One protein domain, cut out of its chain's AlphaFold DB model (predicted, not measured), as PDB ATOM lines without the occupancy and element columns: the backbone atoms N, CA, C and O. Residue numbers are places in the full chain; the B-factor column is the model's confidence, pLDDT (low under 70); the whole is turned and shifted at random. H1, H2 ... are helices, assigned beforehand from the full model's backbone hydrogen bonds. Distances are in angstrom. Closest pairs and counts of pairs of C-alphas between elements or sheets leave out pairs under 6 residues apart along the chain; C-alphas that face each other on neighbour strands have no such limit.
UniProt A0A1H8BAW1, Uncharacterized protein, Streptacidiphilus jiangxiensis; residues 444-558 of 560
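What this domain is: This is residues 444 to 558 of the 560 residues of an uncharacterized protein of Streptacidiphilus jiangxiensis (UniProt A0A1H8BAW1). This is a rounded ball of crossed helices, with the last one, H7, running through the middle and the other six in a ring round it. Going round, the ring is H1, H2, H4, H5, H6 and H3, with H3 touching H1 again; H6 is the one ring helix that does not clearly reach H7. The printed part has 115 residues, with seven named helices, H1 to H7 in that order along it, and no named strand; its class is all helix. It is compact, with a radius of gyration of the C-alphas of 12.4 A, and spans 33 by 30 by 24 A.

How they stand to each other: H1, residues 444 to 460, touches H2, residues 462 to 474, through residues 454 to 459 of H1 and 464 to 468 of H2 alone; the closest C-alphas, of Ala 458 and Gly 465, are 4.3 A apart, and the tilt is steep, 47 degrees, opposite ways. With residues 444 to 451 alone, H1 touches H3, residues 479 to 487, about perpendicular at 77 degrees, the closest C-alphas being those of Leu 451 and Arg 480, 7.0 A apart. H4, residues 499 to 511, is apart from H3. H5, residues 516 to 528, and H6, residues 536 to 544, form a helical hairpin at a shallow tilt of 26 degrees, opposite ways; H5 touches H6 with residues 522 to 525 alone, and the closest C-alphas, of Leu 525 and Ala 538, are 7.2 A apart. H6 also touches H3, where the closest C-alphas, of Ala 485 and Ala 542, are 4.8 A apart. The hub is H7, residues 546 to 558, which touches H1, H2, H3, H4 and H5. Its closest C-alphas to H4 are those of Cys 551 and Ala 509, 6.2 A apart, at a steep tilt of 51 degrees, opposite ways. Every O i to N i+4 pair is within hydrogen-bond range in H2 to H7, and 12 of 13 are in H1.

Where its parts are: H1 begins at C-alpha 444, (-46.190, 15.118, -21.213), and is 24.8 A long from first to last C-alpha. H2 is 18.4 A long, H3 11.6 A, H4 18.3 A, H5 18.3 A and H6 12.6 A. H7, 18.2 A long, ends at C-alpha 558, (-49.953, 14.243, -0.396).

The domain as a whole: The two C-alphas farthest apart, of His 461 and Asp 535, are 33.9 A apart. The printed part has no cut. The link from H3 to H4, 11 residues, is long. Confidence is low, with pLDDT under 70, at residues 487 to 496.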
ATOM      1  N   ARG A 444     -46.979  15.188 -22.446       73.44
ATOM      2  CA  ARG A 444     -46.190  15.118 -21.213       73.44
ATOM      3  C   ARG A 444     -46.977  15.624 -20.004       73.44
ATOM      4  O   ARG A 444     -47.007  14.931 -18.990       73.44
ATOM      5  N   SER A 445     -47.638  16.774 -20.111       72.31
ATOM      6  CA  SER A 445     -48.480  17.327 -19.042       72.31
ATOM      7  C   SER A 445     -49.591  16.357 -18.647       72.31
ATOM      8  O   SER A 445     -49.880  16.165 -17.467       72.31
ATOM      9  N   ARG A 446     -50.170  15.657 -19.626       71.56
ATOM     10  CA  ARG A 446     -51.171  14.623 -19.360       71.56
ATOM     11  C   ARG A 446     -50.608  13.405 -18.642       71.56
ATOM     12  O   ARG A 446     -51.232  12.892 -17.717       71.56
ATOM     13  N   ALA A 447     -49.441  12.937 -19.072       74.56
ATOM     14  CA  ALA A 447     -48.741  11.855 -18.397       74.56
ATOM     15  C   ALA A 447     -48.469  12.222 -16.923       74.56
ATOM     16  O   ALA A 447     -48.695  11.405 -16.034       74.56
ATOM     17  N   GLN A 448     -48.096  13.477 -16.646       75.00
ATOM     18  CA  GLN A 448     -47.929  13.993 -15.278       75.00
ATOM     19  C   GLN A 448     -49.220  13.984 -14.469       75.00
ATOM     20  O   GLN A 448     -49.204  13.538 -13.326       75.00
ATOM     21  N   GLN A 449     -50.341  14.411 -15.050       71.62
ATOM     22  CA  GLN A 449     -51.637  14.344 -14.371       71.62
ATOM     23  C   GLN A 449     -52.044  12.911 -14.037       71.62
ATOM     24  O   GLN A 449     -52.515  12.659 -12.931       71.62
ATOM     25  N   MET A 450     -51.865  11.980 -14.977       75.06
ATOM     26  CA  MET A 450     -52.200  10.580 -14.735       75.06
ATOM     27  C   MET A 450     -51.331  10.001 -13.621       75.06
ATOM     28  O   MET A 450     -51.858   9.397 -12.696       75.06
ATOM     29  N   LEU A 451     -50.020  10.255 -13.655       79.06
ATOM     30  CA  LEU A 451     -49.109   9.794 -12.610       79.06
ATOM     31  C   LEU A 451     -49.444  10.413 -11.239       79.06
ATOM     32  O   LEU A 451     -49.370   9.728 -10.220       79.06
ATOM     33  N   ALA A 452     -49.851  11.684 -11.202       74.06
ATOM     34  CA  ALA A 452     -50.312  12.344  -9.980       74.06
ATOM     35  C   ALA A 452     -51.631  11.745  -9.463       74.06
ATOM     36  O   ALA A 452     -51.769  11.500  -8.268       74.06
ATOM     37  N   PHE A 453     -52.584  11.459 -10.352       75.12
ATOM     38  CA  PHE A 453     -53.833  10.781 -10.005       75.12
ATOM     39  C   PHE A 453     -53.589   9.359  -9.481       75.12
ATOM     40  O   PHE A 453     -54.158   8.969  -8.468       75.12
ATOM     41  N   GLU A 454     -52.707   8.596 -10.119       82.12
ATOM     42  CA  GLU A 454     -52.313   7.263  -9.657       82.12
ATOM     43  C   GLU A 454     -51.627   7.316  -8.294       82.12
ATOM     44  O   GLU A 454     -51.958   6.513  -7.426       82.12
ATOM     45  N   SER A 455     -50.728   8.284  -8.079       79.88
ATOM     46  CA  SER A 455     -50.087   8.527  -6.775       79.88
ATOM     47  C   SER A 455     -51.133   8.841  -5.703       79.88
ATOM     48  O   SER A 455     -51.092   8.295  -4.601       79.88
ATOM     49  N   TYR A 456     -52.129   9.657  -6.050       79.19
ATOM     50  CA  TYR A 456     -53.234  10.003  -5.168       79.19
ATOM     51  C   TYR A 456     -54.066   8.781  -4.757       79.19
ATOM     52  O   TYR A 456     -54.317   8.561  -3.569       79.19
ATOM     53  N   VAL A 457     -54.480   7.959  -5.725       76.62
ATOM     54  CA  VAL A 457     -55.245   6.742  -5.428       76.62
ATOM     55  C   VAL A 457     -54.369   5.747  -4.658       76.62
ATOM     56  O   VAL A 457     -54.840   5.166  -3.685       76.62
ATOM     57  N   ALA A 458     -53.087   5.602  -5.011       84.69
ATOM     58  CA  ALA A 458     -52.131   4.726  -4.331       84.69
ATOM     59  C   ALA A 458     -51.903   5.094  -2.860       84.69
ATOM     60  O   ALA A 458     -51.793   4.197  -2.025       84.69
ATOM     61  N   HIS A 459     -51.884   6.389  -2.530       82.38
ATOM     62  CA  HIS A 459     -51.780   6.868  -1.150       82.38
ATOM     63  C   HIS A 459     -52.927   6.346  -0.270       82.38
ATOM     64  O   HIS A 459     -52.721   6.016   0.894       82.38
ATOM     65  N   ARG A 460     -54.142   6.255  -0.824       79.38
ATOM     66  CA  ARG A 460     -55.336   5.782  -0.102       79.38
ATOM     67  C   ARG A 460     -55.563   4.280  -0.222       79.38
ATOM     68  O   ARG A 460     -56.146   3.672   0.672       79.38
ATOM     69  N   HIS A 461     -55.099   3.691  -1.317       81.62
ATOM     70  CA  HIS A 461     -55.342   2.304  -1.694       81.62
ATOM     71  C   HIS A 461     -54.017   1.626  -2.047       81.62
ATOM     72  O   HIS A 461     -53.623   1.620  -3.217       81.62
ATOM     73  N   PRO A 462     -53.337   0.987  -1.075       85.69
ATOM     74  CA  PRO A 462     -52.011   0.402  -1.288       85.69
ATOM     75  C   PRO A 462     -51.920  -0.608  -2.439       85.69
ATOM     76  O   PRO A 462     -50.867  -0.761  -3.051       85.69
ATOM     77  N   ARG A 463     -53.037  -1.264  -2.790       83.31
ATOM     78  CA  ARG A 463     -53.131  -2.164  -3.954       83.31
ATOM     79  C   ARG A 463     -52.822  -1.456  -5.276       83.31
ATOM     80  O   ARG A 463     -52.191  -2.054  -6.141       83.31
ATOM     81  N   VAL A 464     -53.227  -0.192  -5.421       83.56
ATOM     82  CA  VAL A 464     -52.911   0.623  -6.604       83.56
ATOM     83  C   VAL A 464     -51.421   0.946  -6.636       83.56
ATOM     84  O   VAL A 464     -50.789   0.776  -7.675       83.56
ATOM     85  N   GLY A 465     -50.831   1.305  -5.491       86.94
ATOM     86  CA  GLY A 465     -49.387   1.524  -5.383       86.94
ATOM     87  C   GLY A 465     -48.571   0.283  -5.750       86.94
ATOM     88  O   GLY A 465     -47.627   0.376  -6.533       86.94
ATOM     89  N   HIS A 466     -48.988  -0.894  -5.276       87.62
ATOM     90  CA  HIS A 466     -48.364  -2.166  -5.640       87.62
ATOM     91  C   HIS A 466     -48.458  -2.454  -7.147       87.62
ATOM     92  O   HIS A 466     -47.474  -2.892  -7.748       87.62
ATOM     93  N   ALA A 467     -49.617  -2.214  -7.774       86.62
ATOM     94  CA  ALA A 467     -49.789  -2.402  -9.217       86.62
ATOM     95  C   ALA A 467     -48.838  -1.493 -10.017       86.62
ATOM     96  O   ALA A 467     -48.092  -1.983 -10.863       86.62
ATOM     97  N   VAL A 468     -48.774  -0.200  -9.671       87.75
ATOM     98  CA  VAL A 468     -47.874   0.764 -10.330       87.75
ATOM     99  C   VAL A 468     -46.407   0.371 -10.144       87.75
ATOM    100  O   VAL A 468     -45.657   0.328 -11.116       87.75
ATOM    101  N   VAL A 469     -45.983   0.035  -8.920       90.50
ATOM    102  CA  VAL A 469     -44.599  -0.385  -8.634       90.50
ATOM    103  C   VAL A 469     -44.224  -1.667  -9.373       90.50
ATOM    104  O   VAL A 469     -43.106  -1.771  -9.882       90.50
ATOM    105  N   THR A 470     -45.143  -2.628  -9.464       89.88
ATOM    106  CA  THR A 470     -44.925  -3.862 -10.228       89.88
ATOM    107  C   THR A 470     -44.679  -3.534 -11.697       89.88
ATOM    108  O   THR A 470     -43.680  -3.977 -12.256       89.88
ATOM    109  N   GLU A 471     -45.524  -2.691 -12.291       87.12
ATOM    110  CA  GLU A 471     -45.404  -2.298 -13.696       87.12
ATOM    111  C   GLU A 471     -44.094  -1.549 -13.982       87.12
ATOM    112  O   GLU A 471     -43.388  -1.878 -14.936       87.12
ATOM    113  N   LEU A 472     -43.696  -0.624 -13.095       89.38
ATOM    114  CA  LEU A 472     -42.415   0.094 -13.171       89.38
ATOM    115  C   LEU A 472     -41.194  -0.841 -13.127       89.38
ATOM    116  O   LEU A 472     -40.154  -0.512 -13.695       89.38
ATOM    117  N   ARG A 473     -41.292  -1.991 -12.447       87.38
ATOM    118  CA  ARG A 473     -40.222  -3.005 -12.409       87.38
ATOM    119  C   ARG A 473     -40.190  -3.851 -13.676       87.38
ATOM    120  O   ARG A 473     -39.109  -4.228 -14.125       87.38
ATOM    121  N   THR A 474     -41.360  -4.196 -14.205       87.31
ATOM    122  CA  THR A 474     -41.492  -5.145 -15.317       87.31
ATOM    123  C   THR A 474     -41.321  -4.502 -16.685       87.31
ATOM    124  O   THR A 474     -40.890  -5.189 -17.609       87.31
ATOM    125  N   ASP A 475     -41.618  -3.207 -16.818       83.56
ATOM    126  CA  ASP A 475     -41.477  -2.464 -18.070       83.56
ATOM    127  C   ASP A 475     -40.614  -1.197 -17.890       83.56
ATOM    128  O   ASP A 475     -41.118  -0.098 -17.650       83.56
ATOM    129  N   PRO A 476     -39.281  -1.316 -18.036       77.44
ATOM    130  CA  PRO A 476     -38.365  -0.177 -17.962       77.44
ATOM    131  C   PRO A 476     -38.541   0.847 -19.093       77.44
ATOM    132  O   PRO A 476     -37.965   1.933 -19.013       77.44
ATOM    133  N   ALA A 477     -39.276   0.502 -20.159       76.31
ATOM    134  CA  ALA A 477     -39.604   1.399 -21.266       76.31
ATOM    135  C   ALA A 477     -40.964   2.094 -21.069       76.31
ATOM    136  O   ALA A 477     -41.405   2.853 -21.934       76.31
ATOM    137  N   HIS A 478     -41.625   1.851 -19.935       82.50
ATOM    138  CA  HIS A 478     -42.931   2.405 -19.647       82.50
ATOM    139  C   HIS A 478     -42.880   3.934 -19.505       82.50
ATOM    140  O   HIS A 478     -41.970   4.493 -18.888       82.50
ATOM    141  N   TRP A 479     -43.905   4.640 -19.995       82.50
ATOM    142  CA  TRP A 479     -43.934   6.112 -19.988       82.50
ATOM    143  C   TRP A 479     -43.797   6.713 -18.579       82.50
ATOM    144  O   TRP A 479     -43.247   7.802 -18.425       82.50
ATOM    145  N   ARG A 480     -44.259   6.001 -17.539       86.62
ATOM    146  CA  ARG A 480     -44.094   6.402 -16.127       86.62
ATOM    147  C   ARG A 480     -42.622   6.445 -15.713       86.62
ATOM    148  O   ARG A 480     -42.224   7.370 -15.013       86.62
ATOM    149  N   VAL A 481     -41.821   5.478 -16.168       83.62
ATOM    150  CA  VAL A 481     -40.374   5.416 -15.909       83.62
ATOM    151  C   VAL A 481     -39.688   6.610 -16.558       83.62
ATOM    152  O   VAL A 481     -38.937   7.325 -15.898       83.62
ATOM    153  N   ASP A 482     -39.994   6.876 -17.828       83.19
ATOM    154  CA  ASP A 482     -39.453   8.035 -18.540       83.19
ATOM    155  C   ASP A 482     -39.886   9.356 -17.905       83.19
ATOM    156  O   ASP A 482     -39.096  10.300 -17.828       83.19
ATOM    157  N   LEU A 483     -41.117   9.434 -17.406       81.88
ATOM    158  CA  LEU A 483     -41.614  10.644 -16.778       81.88
ATOM    159  C   LEU A 483     -40.948  10.916 -15.426       81.88
ATOM    160  O   LEU A 483     -40.482  12.032 -15.196       81.88
ATOM    161  N   LEU A 484     -40.836   9.900 -14.567       82.69
ATOM    162  CA  LEU A 484     -40.096   9.993 -13.304       82.69
ATOM    163  C   LEU A 484     -38.626  10.343 -13.555       82.69
ATOM    164  O   LEU A 484     -38.057  11.165 -12.841       82.69
ATOM    165  N   ALA A 485     -38.035   9.787 -14.614       82.62
ATOM    166  CA  ALA A 485     -36.654  10.049 -14.988       82.62
ATOM    167  C   ALA A 485     -36.416  11.426 -15.618       82.62
ATOM    168  O   ALA A 485     -35.271  11.856 -15.663       82.62
ATOM    169  N   THR A 486     -37.445  12.126 -16.101       74.50
ATOM    170  CA  THR A 486     -37.283  13.417 -16.799       74.50
ATOM    171  C   THR A 486     -37.977  14.591 -16.112       74.50
ATOM    172  O   THR A 486     -37.777  15.734 -16.531       74.50
ATOM    173  N   GLY A 487     -38.807  14.354 -15.092       67.38
ATOM    174  CA  GLY A 487     -39.646  15.398 -14.499       67.38
ATOM    175  C   GLY A 487     -40.333  15.023 -13.191       67.38
ATOM    176  O   GLY A 487     -41.542  15.219 -13.075       67.38
ATOM    177  N   PHE A 488     -39.568  14.537 -12.212       64.88
ATOM    178  CA  PHE A 488     -39.966  14.580 -10.800       64.88
ATOM    179  C   PHE A 488     -40.188  16.052 -10.365       64.88
ATOM    180  O   PHE A 488     -39.493  16.928 -10.879       64.88
ATOM    181  N   PRO A 489     -41.143  16.389  -9.481       61.53
ATOM    182  CA  PRO A 489     -41.274  17.744  -8.940       61.53
ATOM    183  C   PRO A 489     -40.114  18.013  -7.971       61.53
ATOM    184  O   PRO A 489     -40.095  17.533  -6.842       61.53
ATOM    185  N   CYS A 490     -39.091  18.722  -8.446       53.03
ATOM    186  CA  CYS A 490     -37.784  18.788  -7.779       53.03
ATOM    187  C   CYS A 490     -37.680  19.843  -6.672       53.03
ATOM    188  O   CYS A 490     -36.694  19.858  -5.940       53.03
ATOM    189  N   ASP A 491     -38.723  20.655  -6.485       58.72
ATOM    190  CA  ASP A 491     -38.770  21.657  -5.416       58.72
ATOM    191  C   ASP A 491     -39.015  21.035  -4.022       58.72
ATOM    192  O   ASP A 491     -38.794  21.694  -3.011       58.72
ATOM    193  N   ALA A 492     -39.396  19.752  -3.949       60.47
ATOM    194  CA  ALA A 492     -39.753  19.064  -2.702       60.47
ATOM    195  C   ALA A 492     -38.602  18.280  -2.033       60.47
ATOM    196  O   ALA A 492     -38.797  17.628  -1.006       60.47
ATOM    197  N   GLY A 493     -37.391  18.313  -2.605       61.94
ATOM    198  CA  GLY A 493     -36.230  17.567  -2.095       61.94
ATOM    199  C   GLY A 493     -35.931  17.789  -0.601       61.94
ATOM    200  O   GLY A 493     -35.802  16.804   0.128       61.94
ATOM    201  N   PRO A 494     -35.886  19.043  -0.103       65.12
ATOM    202  CA  PRO A 494     -35.641  19.323   1.313       65.12
ATOM    203  C   PRO A 494     -36.756  18.829   2.249       65.12
ATOM    204  O   PRO A 494     -36.461  18.389   3.359       65.12
ATOM    205  N   GLU A 495     -38.014  18.872   1.802       66.50
ATOM    206  CA  GLU A 495     -39.201  18.506   2.593       66.50
ATOM    207  C   GLU A 495     -39.284  16.990   2.826       66.50
ATOM    208  O   GLU A 495     -39.670  16.532   3.899       66.50
ATOM    209  N   LEU A 496     -38.806  16.184   1.872       68.25
ATOM    210  CA  LEU A 496     -38.762  14.720   1.987       68.25
ATOM    211  C   LEU A 496     -37.771  14.193   3.040       68.25
ATOM    212  O   LEU A 496     -37.809  13.008   3.384       68.25
ATOM    213  N   VAL A 497     -36.868  15.043   3.537       70.81
ATOM    214  CA  VAL A 497     -35.879  14.687   4.571       70.81
ATOM    215  C   VAL A 497     -36.413  14.977   5.981       70.81
ATOM    216  O   VAL A 497     -35.804  14.565   6.971       70.81
ATOM    217  N   GLU A 498     -37.561  15.649   6.105       82.12
ATOM    218  CA  GLU A 498     -38.186  15.872   7.405       82.12
ATOM    219  C   GLU A 498     -38.610  14.544   8.059       82.12
ATOM    220  O   GLU A 498     -39.081  13.637   7.370       82.12
ATOM    221  N   PRO A 499     -38.496  14.396   9.397       81.88
ATOM    222  CA  PRO A 499     -38.795  13.129  10.069       81.88
ATOM    223  C   PRO A 499     -40.203  12.585   9.797       81.88
ATOM    224  O   PRO A 499     -40.380  11.371   9.719       81.88
ATOM    225  N   ALA A 500     -41.193  13.470   9.644       80.38
ATOM    226  CA  ALA A 500     -42.574  13.093   9.345       80.38
ATOM    227  C   ALA A 500     -42.720  12.563   7.910       80.38
ATOM    228  O   ALA A 500     -43.217  11.453   7.716       80.38
ATOM    229  N   ALA A 501     -42.200  13.300   6.922       80.94
ATOM    230  CA  ALA A 501     -42.189  12.877   5.524       80.94
ATOM    231  C   ALA A 501     -41.401  11.574   5.333       80.94
ATOM    232  O   ALA A 501     -41.835  10.679   4.607       80.94
ATOM    233  N   ARG A 502     -40.279  11.417   6.048       85.06
ATOM    234  CA  ARG A 502     -39.475  10.196   6.007       85.06
ATOM    235  C   ARG A 502     -40.209   8.990   6.589       85.06
ATOM    236  O   ARG A 502     -40.195   7.927   5.974       85.06
ATOM    237  N   ALA A 503     -40.867   9.146   7.737       85.44
ATOM    238  CA  ALA A 503     -41.657   8.072   8.335       85.44
ATOM    239  C   ALA A 503     -42.798   7.626   7.405       85.44
ATOM    240  O   ALA A 503     -43.018   6.424   7.239       85.44
ATOM    241  N   HIS A 504     -43.466   8.584   6.753       83.62
ATOM    242  CA  HIS A 504     -44.505   8.316   5.755       83.62
ATOM    243  C   HIS A 504     -43.940   7.582   4.534       83.62
ATOM    244  O   HIS A 504     -44.525   6.614   4.049       83.62
ATOM    245  N   LEU A 505     -42.770   8.000   4.051       86.56
ATOM    246  CA  LEU A 505     -42.096   7.362   2.925       86.56
ATOM    247  C   LEU A 505     -41.712   5.910   3.227       86.56
ATOM    248  O   LEU A 505     -41.951   5.036   2.398       86.56
ATOM    249  N   ASP A 506     -41.173   5.636   4.417       86.75
ATOM    250  CA  ASP A 506     -40.824   4.278   4.852       86.75
ATOM    251  C   ASP A 506     -42.076   3.400   5.069       86.75
ATOM    252  O   ASP A 506     -42.023   2.171   4.943       86.75
ATOM    253  N   GLU A 507     -43.225   3.993   5.404       86.38
ATOM    254  CA  GLU A 507     -44.517   3.299   5.436       86.38
ATOM    255  C   GLU A 507     -45.002   2.933   4.029       86.38
ATOM    256  O   GLU A 507     -45.298   1.761   3.784       86.38
ATOM    257  N   LEU A 508     -45.006   3.884   3.091       85.44
ATOM    258  CA  LEU A 508     -45.393   3.625   1.699       85.44
ATOM    259  C   LEU A 508     -44.445   2.642   1.012       85.44
ATOM    260  O   LEU A 508     -44.904   1.757   0.297       85.44
ATOM    261  N   ALA A 509     -43.138   2.749   1.254       87.62
ATOM    262  CA  ALA A 509     -42.156   1.820   0.710       87.62
ATOM    263  C   ALA A 509     -42.446   0.387   1.170       87.62
ATOM    264  O   ALA A 509     -42.494  -0.519   0.346       87.62
ATOM    265  N   ARG A 510     -42.757   0.177   2.456       88.12
ATOM    266  CA  ARG A 510     -43.191  -1.139   2.952       88.12
ATOM    267  C   ARG A 510     -44.523  -1.580   2.352       88.12
ATOM    268  O   ARG A 510     -44.659  -2.742   1.986       88.12
ATOM    269  N   ALA A 511     -45.492  -0.673   2.239       81.62
ATOM    270  CA  ALA A 511     -46.810  -0.979   1.686       81.62
ATOM    271  C   ALA A 511     -46.753  -1.368   0.199       81.62
ATOM    272  O   ALA A 511     -47.551  -2.187  -0.252       81.62
ATOM    273  N   PHE A 512     -45.814  -0.792  -0.557       85.25
ATOM    274  CA  PHE A 512     -45.633  -1.037  -1.991       85.25
ATOM    275  C   PHE A 512     -44.510  -2.047  -2.289       85.25
ATOM    276  O   PHE A 512     -44.163  -2.235  -3.454       85.25
ATOM    277  N   ASP A 513     -43.936  -2.683  -1.260       86.88
ATOM    278  CA  ASP A 513     -42.832  -3.648  -1.364       86.88
ATOM    279  C   ASP A 513     -41.538  -3.074  -1.987       86.88
ATOM    280  O   ASP A 513     -40.814  -3.749  -2.712       86.88
ATOM    281  N   VAL A 514     -41.224  -1.800  -1.750       88.44
ATOM    282  CA  VAL A 514     -40.003  -1.120  -2.217       88.44
ATOM    283  C   VAL A 514     -38.897  -1.187  -1.159       88.44
ATOM    284  O   VAL A 514     -39.113  -0.858   0.005       88.44
ATOM    285  N   ASP A 515     -37.686  -1.577  -1.574       89.56
ATOM    286  CA  ASP A 515     -36.518  -1.650  -0.689       89.56
ATOM    287  C   ASP A 515     -36.111  -0.263  -0.162       89.56
ATOM    288  O   ASP A 515     -35.889   0.676  -0.929       89.56
ATOM    289  N   SER A 516     -35.930  -0.180   1.158       86.00
ATOM    290  CA  SER A 516     -35.361   0.962   1.882       86.00
ATOM    291  C   SER A 516     -34.053   1.488   1.282       86.00
ATOM    292  O   SER A 516     -33.861   2.701   1.206       86.00
ATOM    293  N   THR A 517     -33.187   0.609   0.763       89.81
ATOM    294  CA  THR A 517     -31.945   1.028   0.093       89.81
ATOM    295  C   THR A 517     -32.240   1.831  -1.176       89.81
ATOM    296  O   THR A 517     -31.574   2.826  -1.460       89.81
ATOM    297  N   GLY A 518     -33.259   1.422  -1.936       87.69
ATOM    298  CA  GLY A 518     -33.716   2.138  -3.126       87.69
ATOM    299  C   GLY A 518     -34.330   3.495  -2.783       87.69
ATOM    300  O   GLY A 518     -34.112   4.462  -3.507       87.69
ATOM    301  N   VAL A 519     -35.038   3.592  -1.653       87.88
ATOM    302  CA  VAL A 519     -35.574   4.858  -1.125       87.88
ATOM    303  C   VAL A 519     -34.448   5.835  -0.792       87.88
ATOM    304  O   VAL A 519     -34.477   6.979  -1.245       87.88
ATOM    305  N   ASP A 520     -33.420   5.387  -0.070       88.81
ATOM    306  CA  ASP A 520     -32.270   6.230   0.281       88.81
ATOM    307  C   ASP A 520     -31.528   6.735  -0.961       88.81
ATOM    308  O   ASP A 520     -31.167   7.912  -1.048       88.81
ATOM    309  N   GLN A 521     -31.343   5.863  -1.953       90.12
ATOM    310  CA  GLN A 521     -30.721   6.221  -3.227       90.12
ATOM    311  C   GLN A 521     -31.574   7.214  -4.025       90.12
ATOM    312  O   GLN A 521     -31.029   8.158  -4.596       90.12
ATOM    313  N   ALA A 522     -32.899   7.040  -4.042       87.94
ATOM    314  CA  ALA A 522     -33.813   7.961  -4.709       87.94
ATOM    315  C   ALA A 522     -33.800   9.348  -4.053       87.94
ATOM    316  O   ALA A 522     -33.703  10.349  -4.758       87.94
ATOM    317  N   LEU A 523     -33.814   9.423  -2.720       87.56
ATOM    318  CA  LEU A 523     -33.715  10.695  -1.998       87.56
ATOM    319  C   LEU A 523     -32.366  11.381  -2.213       87.56
ATOM    320  O   LEU A 523     -32.318  12.592  -2.424       87.56
ATOM    321  N   ALA A 524     -31.266  10.624  -2.186       88.75
ATOM    322  CA  ALA A 524     -29.944  11.161  -2.491       88.75
ATOM    323  C   ALA A 524     -29.895  11.739  -3.914       88.75
ATOM    324  O   ALA A 524     -29.347  12.823  -4.117       88.75
ATOM    325  N   LEU A 525     -30.519  11.052  -4.877       88.00
ATOM    326  CA  LEU A 525     -30.626  11.513  -6.256       88.00
ATOM    327  C   LEU A 525     -31.478  12.789  -6.366       88.00
ATOM    328  O   LEU A 525     -31.042  13.753  -6.984       88.00
ATOM    329  N   VAL A 526     -32.655  12.849  -5.736       85.56
ATOM    330  CA  VAL A 526     -33.505  14.057  -5.737       85.56
ATOM    331  C   VAL A 526     -32.767  15.251  -5.114       85.56
ATOM    332  O   VAL A 526     -32.744  16.332  -5.696       85.56
ATOM    333  N   ASN A 527     -32.084  15.048  -3.984       84.31
ATOM    334  CA  ASN A 527     -31.334  16.103  -3.295       84.31
ATOM    335  C   ASN A 527     -30.116  16.604  -4.081       84.31
ATOM    336  O   ASN A 527     -29.776  17.784  -4.008       84.31
ATOM    337  N   ALA A 528     -29.450  15.724  -4.831       86.19
ATOM    338  CA  ALA A 528     -28.336  16.106  -5.698       86.19
ATOM    339  C   ALA A 528     -28.796  16.898  -6.936       86.19
ATOM    340  O   ALA A 528     -28.002  17.641  -7.516       86.19
ATOM    341  N   HIS A 529     -30.070  16.772  -7.320       84.44
ATOM    342  CA  HIS A 529     -30.632  17.346  -8.542       84.44
ATOM    343  C   HIS A 529     -31.911  18.166  -8.268       84.44
ATOM    344  O   HIS A 529     -32.976  17.837  -8.790       84.44
ATOM    345  N   PRO A 530     -31.827  19.288  -7.521       73.81
ATOM    346  CA  PRO A 530     -32.995  20.100  -7.150       73.81
ATOM    347  C   PRO A 530     -33.681  20.792  -8.340       73.81
ATOM    348  O   PRO A 530     -34.812  21.239  -8.230       73.81
ATOM    349  N   ALA A 531     -33.021  20.873  -9.499       73.69
ATOM    350  CA  ALA A 531     -33.612  21.367 -10.749       73.69
ATOM    351  C   ALA A 531     -34.103  20.232 -11.676       73.69
ATOM    352  O   ALA A 531     -34.473  20.481 -12.824       73.69
ATOM    353  N   GLY A 532     -34.064  18.984 -11.203       77.88
ATOM    354  CA  GLY A 532     -34.398  17.782 -11.958       77.88
ATOM    355  C   GLY A 532     -33.239  17.093 -12.651       77.88
ATOM    356  O   GLY A 532     -32.115  17.593 -12.736       77.88
ATOM    357  N   PHE A 533     -33.540  15.888 -13.135       85.12
ATOM    358  CA  PHE A 533     -32.596  14.971 -13.770       85.12
ATOM    359  C   PHE A 533     -32.305  15.429 -15.205       85.12
ATOM    360  O   PHE A 533     -32.858  14.931 -16.189       85.12
ATOM    361  N   THR A 534     -31.480  16.465 -15.320       81.38
ATOM    362  CA  THR A 534     -31.144  17.094 -16.605       81.38
ATOM    363  C   THR A 534     -29.968  16.422 -17.306       81.38
ATOM    364  O   THR A 534     -29.893  16.479 -18.533       81.38
ATOM    365  N   ASP A 535     -29.078  15.754 -16.567       88.56
ATOM    366  CA  ASP A 535     -27.949  15.023 -17.137       88.56
ATOM    367  C   ASP A 535     -28.265  13.529 -17.388       88.56
ATOM    368  O   ASP A 535     -29.101  12.935 -16.698       88.56
ATOM    369  N   PRO A 536     -27.603  12.890 -18.373       89.50
ATOM    370  CA  PRO A 536     -27.898  11.508 -18.755       89.50
ATOM    371  C   PRO A 536     -27.633  10.455 -17.671       89.50
ATOM    372  O   PRO A 536     -28.250   9.386 -17.705       89.50
ATOM    373  N   ASP A 537     -26.710  10.712 -16.742       90.12
ATOM    374  CA  ASP A 537     -26.352   9.748 -15.700       90.12
ATOM    375  C   ASP A 537     -27.398   9.767 -14.582       90.12
ATOM    376  O   ASP A 537     -27.867   8.703 -14.167       90.12
ATOM    377  N   ALA A 538     -27.867  10.954 -14.189       87.19
ATOM    378  CA  ALA A 538     -28.998  11.118 -13.282       87.19
ATOM    379  C   ALA A 538     -30.288  10.525 -13.860       87.19
ATOM    380  O   ALA A 538     -31.009   9.823 -13.154       87.19
ATOM    381  N   GLN A 539     -30.555  10.717 -15.156       89.50
ATOM    382  CA  GLN A 539     -31.705  10.092 -15.822       89.50
ATOM    383  C   GLN A 539     -31.613   8.564 -15.797       89.50
ATOM    384  O   GLN A 539     -32.605   7.881 -15.544       89.50
ATOM    385  N   ARG A 540     -30.422   8.001 -16.026       90.62
ATOM    386  CA  ARG A 540     -30.210   6.549 -15.959       90.62
ATOM    387  C   ARG A 540     -30.430   6.015 -14.545       90.62
ATOM    388  O   ARG A 540     -31.106   5.000 -14.392       90.62
ATOM    389  N   ALA A 541     -29.909   6.710 -13.535       90.50
ATOM    390  CA  ALA A 541     -30.131   6.374 -12.133       90.50
ATOM    391  C   ALA A 541     -31.621   6.473 -11.759       90.50
ATOM    392  O   ALA A 541     -32.169   5.561 -11.139       90.50
ATOM    393  N   ALA A 542     -32.312   7.519 -12.211       88.19
ATOM    394  CA  ALA A 542     -33.735   7.705 -11.961       88.19
ATOM    395  C   ALA A 542     -34.582   6.576 -12.567       88.19
ATOM    396  O   ALA A 542     -35.491   6.076 -11.912       88.19
ATOM    397  N   ARG A 543     -34.240   6.092 -13.768       90.38
ATOM    398  CA  ARG A 543     -34.913   4.924 -14.364       90.38
ATOM    399  C   ARG A 543     -34.761   3.669 -13.511       90.38
ATOM    400  O   ARG A 543     -35.732   2.950 -13.311       90.38
ATOM    401  N   THR A 544     -33.567   3.421 -12.970       90.50
ATOM    402  CA  THR A 544     -33.338   2.272 -12.074       90.50
ATOM    403  C   THR A 544     -34.043   2.411 -10.725       90.50
ATOM    404  O   THR A 544     -34.353   1.409 -10.089       90.50
ATOM    405  N   LEU A 545     -34.327   3.646 -10.307       91.38
ATOM    406  CA  LEU A 545     -34.959   3.980  -9.033       91.38
ATOM    407  C   LEU A 545     -36.444   4.339  -9.179       91.38
ATOM    408  O   LEU A 545     -37.044   4.816  -8.218       91.38
ATOM    409  N   ALA A 546     -37.058   4.102 -10.343       90.69
ATOM    410  CA  ALA A 546     -38.427   4.527 -10.627       90.69
ATOM    411  C   ALA A 546     -39.457   4.074  -9.566       90.69
ATOM    412  O   ALA A 546     -40.251   4.914  -9.143       90.69
ATOM    413  N   PRO A 547     -39.425   2.832  -9.035       91.31
ATOM    414  CA  PRO A 547     -40.304   2.441  -7.928       91.31
ATOM    415  C   PRO A 547     -40.157   3.306  -6.667       91.31
ATOM    416  O   PRO A 547     -41.150   3.707  -6.069       91.31
ATOM    417  N   ALA A 548     -38.921   3.628  -6.278       90.38
ATOM    418  CA  ALA A 548     -38.635   4.445  -5.101       90.38
ATOM    419  C   ALA A 548     -38.968   5.928  -5.330       90.38
ATOM    420  O   ALA A 548     -39.492   6.592  -4.436       90.38
ATOM    421  N   LEU A 549     -38.744   6.431  -6.547       88.69
ATOM    422  CA  LEU A 549     -39.185   7.765  -6.951       88.69
ATOM    423  C   LEU A 549     -40.713   7.878  -6.950       88.69
ATOM    424  O   LEU A 549     -41.233   8.911  -6.554       88.69
ATOM    425  N   PHE A 550     -41.457   6.832  -7.314       89.75
ATOM    426  CA  PHE A 550     -42.920   6.853  -7.211       89.75
ATOM    427  C   PHE A 550     -43.408   6.964  -5.754       89.75
ATOM    428  O   PHE A 550     -44.307   7.758  -5.465       89.75
ATOM    429  N   CYS A 551     -42.782   6.244  -4.812       87.44
ATOM    430  CA  CYS A 551     -43.059   6.414  -3.379       87.44
ATOM    431  C   CYS A 551     -42.788   7.856  -2.926       87.44
ATOM    432  O   CYS A 551     -43.642   8.466  -2.286       87.44
ATOM    433  N   ALA A 552     -41.633   8.416  -3.304       85.75
ATOM    434  CA  ALA A 552     -41.277   9.794  -2.976       85.75
ATOM    435  C   ALA A 552     -42.293  10.791  -3.556       85.75
ATOM    436  O   ALA A 552     -42.772  11.655  -2.831       85.75
ATOM    437  N   LEU A 553     -42.695  10.626  -4.821       82.50
ATOM    438  CA  LEU A 553     -43.713  11.456  -5.472       82.50
ATOM    439  C   LEU A 553     -45.045  11.420  -4.714       82.50
ATOM    440  O   LEU A 553     -45.678  12.457  -4.526       82.50
ATOM    441  N   THR A 554     -45.449  10.236  -4.255       82.38
ATOM    442  CA  THR A 554     -46.688  10.052  -3.489       82.38
ATOM    443  C   THR A 554     -46.657  10.822  -2.169       82.38
ATOM    444  O   THR A 554     -47.675  11.389  -1.780       82.38
ATOM    445  N   VAL A 555     -45.500  10.888  -1.498       82.62
ATOM    446  CA  VAL A 555     -45.318  11.718  -0.294       82.62
ATOM    447  C   VAL A 555     -45.320  13.203  -0.646       82.62
ATOM    448  O   VAL A 555     -46.034  13.959  -0.007       82.62
ATOM    449  N   VAL A 556     -44.596  13.633  -1.683       77.81
ATOM    450  CA  VAL A 556     -44.534  15.056  -2.080       77.81
ATOM    451  C   VAL A 556     -45.914  15.630  -2.390       77.81
ATOM    452  O   VAL A 556     -46.226  16.753  -2.012       77.81
ATOM    453  N   LEU A 557     -46.746  14.880  -3.109       71.94
ATOM    454  CA  LEU A 557     -48.046  15.385  -3.537       71.94
ATOM    455  C   LEU A 557     -49.091  15.389  -2.407       71.94
ATOM    456  O   LEU A 557     -50.115  16.068  -2.546       71.94
ATOM    457  N   HIS A 558     -48.882  14.608  -1.337       70.31
ATOM    458  CA  HIS A 558     -49.953  14.243  -0.396       70.31
ATOM    459  C   HIS A 558     -49.547  14.130   1.084       70.31
ATOM    460  O   HIS A 558     -50.395  13.764   1.895       70.31
TER     461      HIS A 558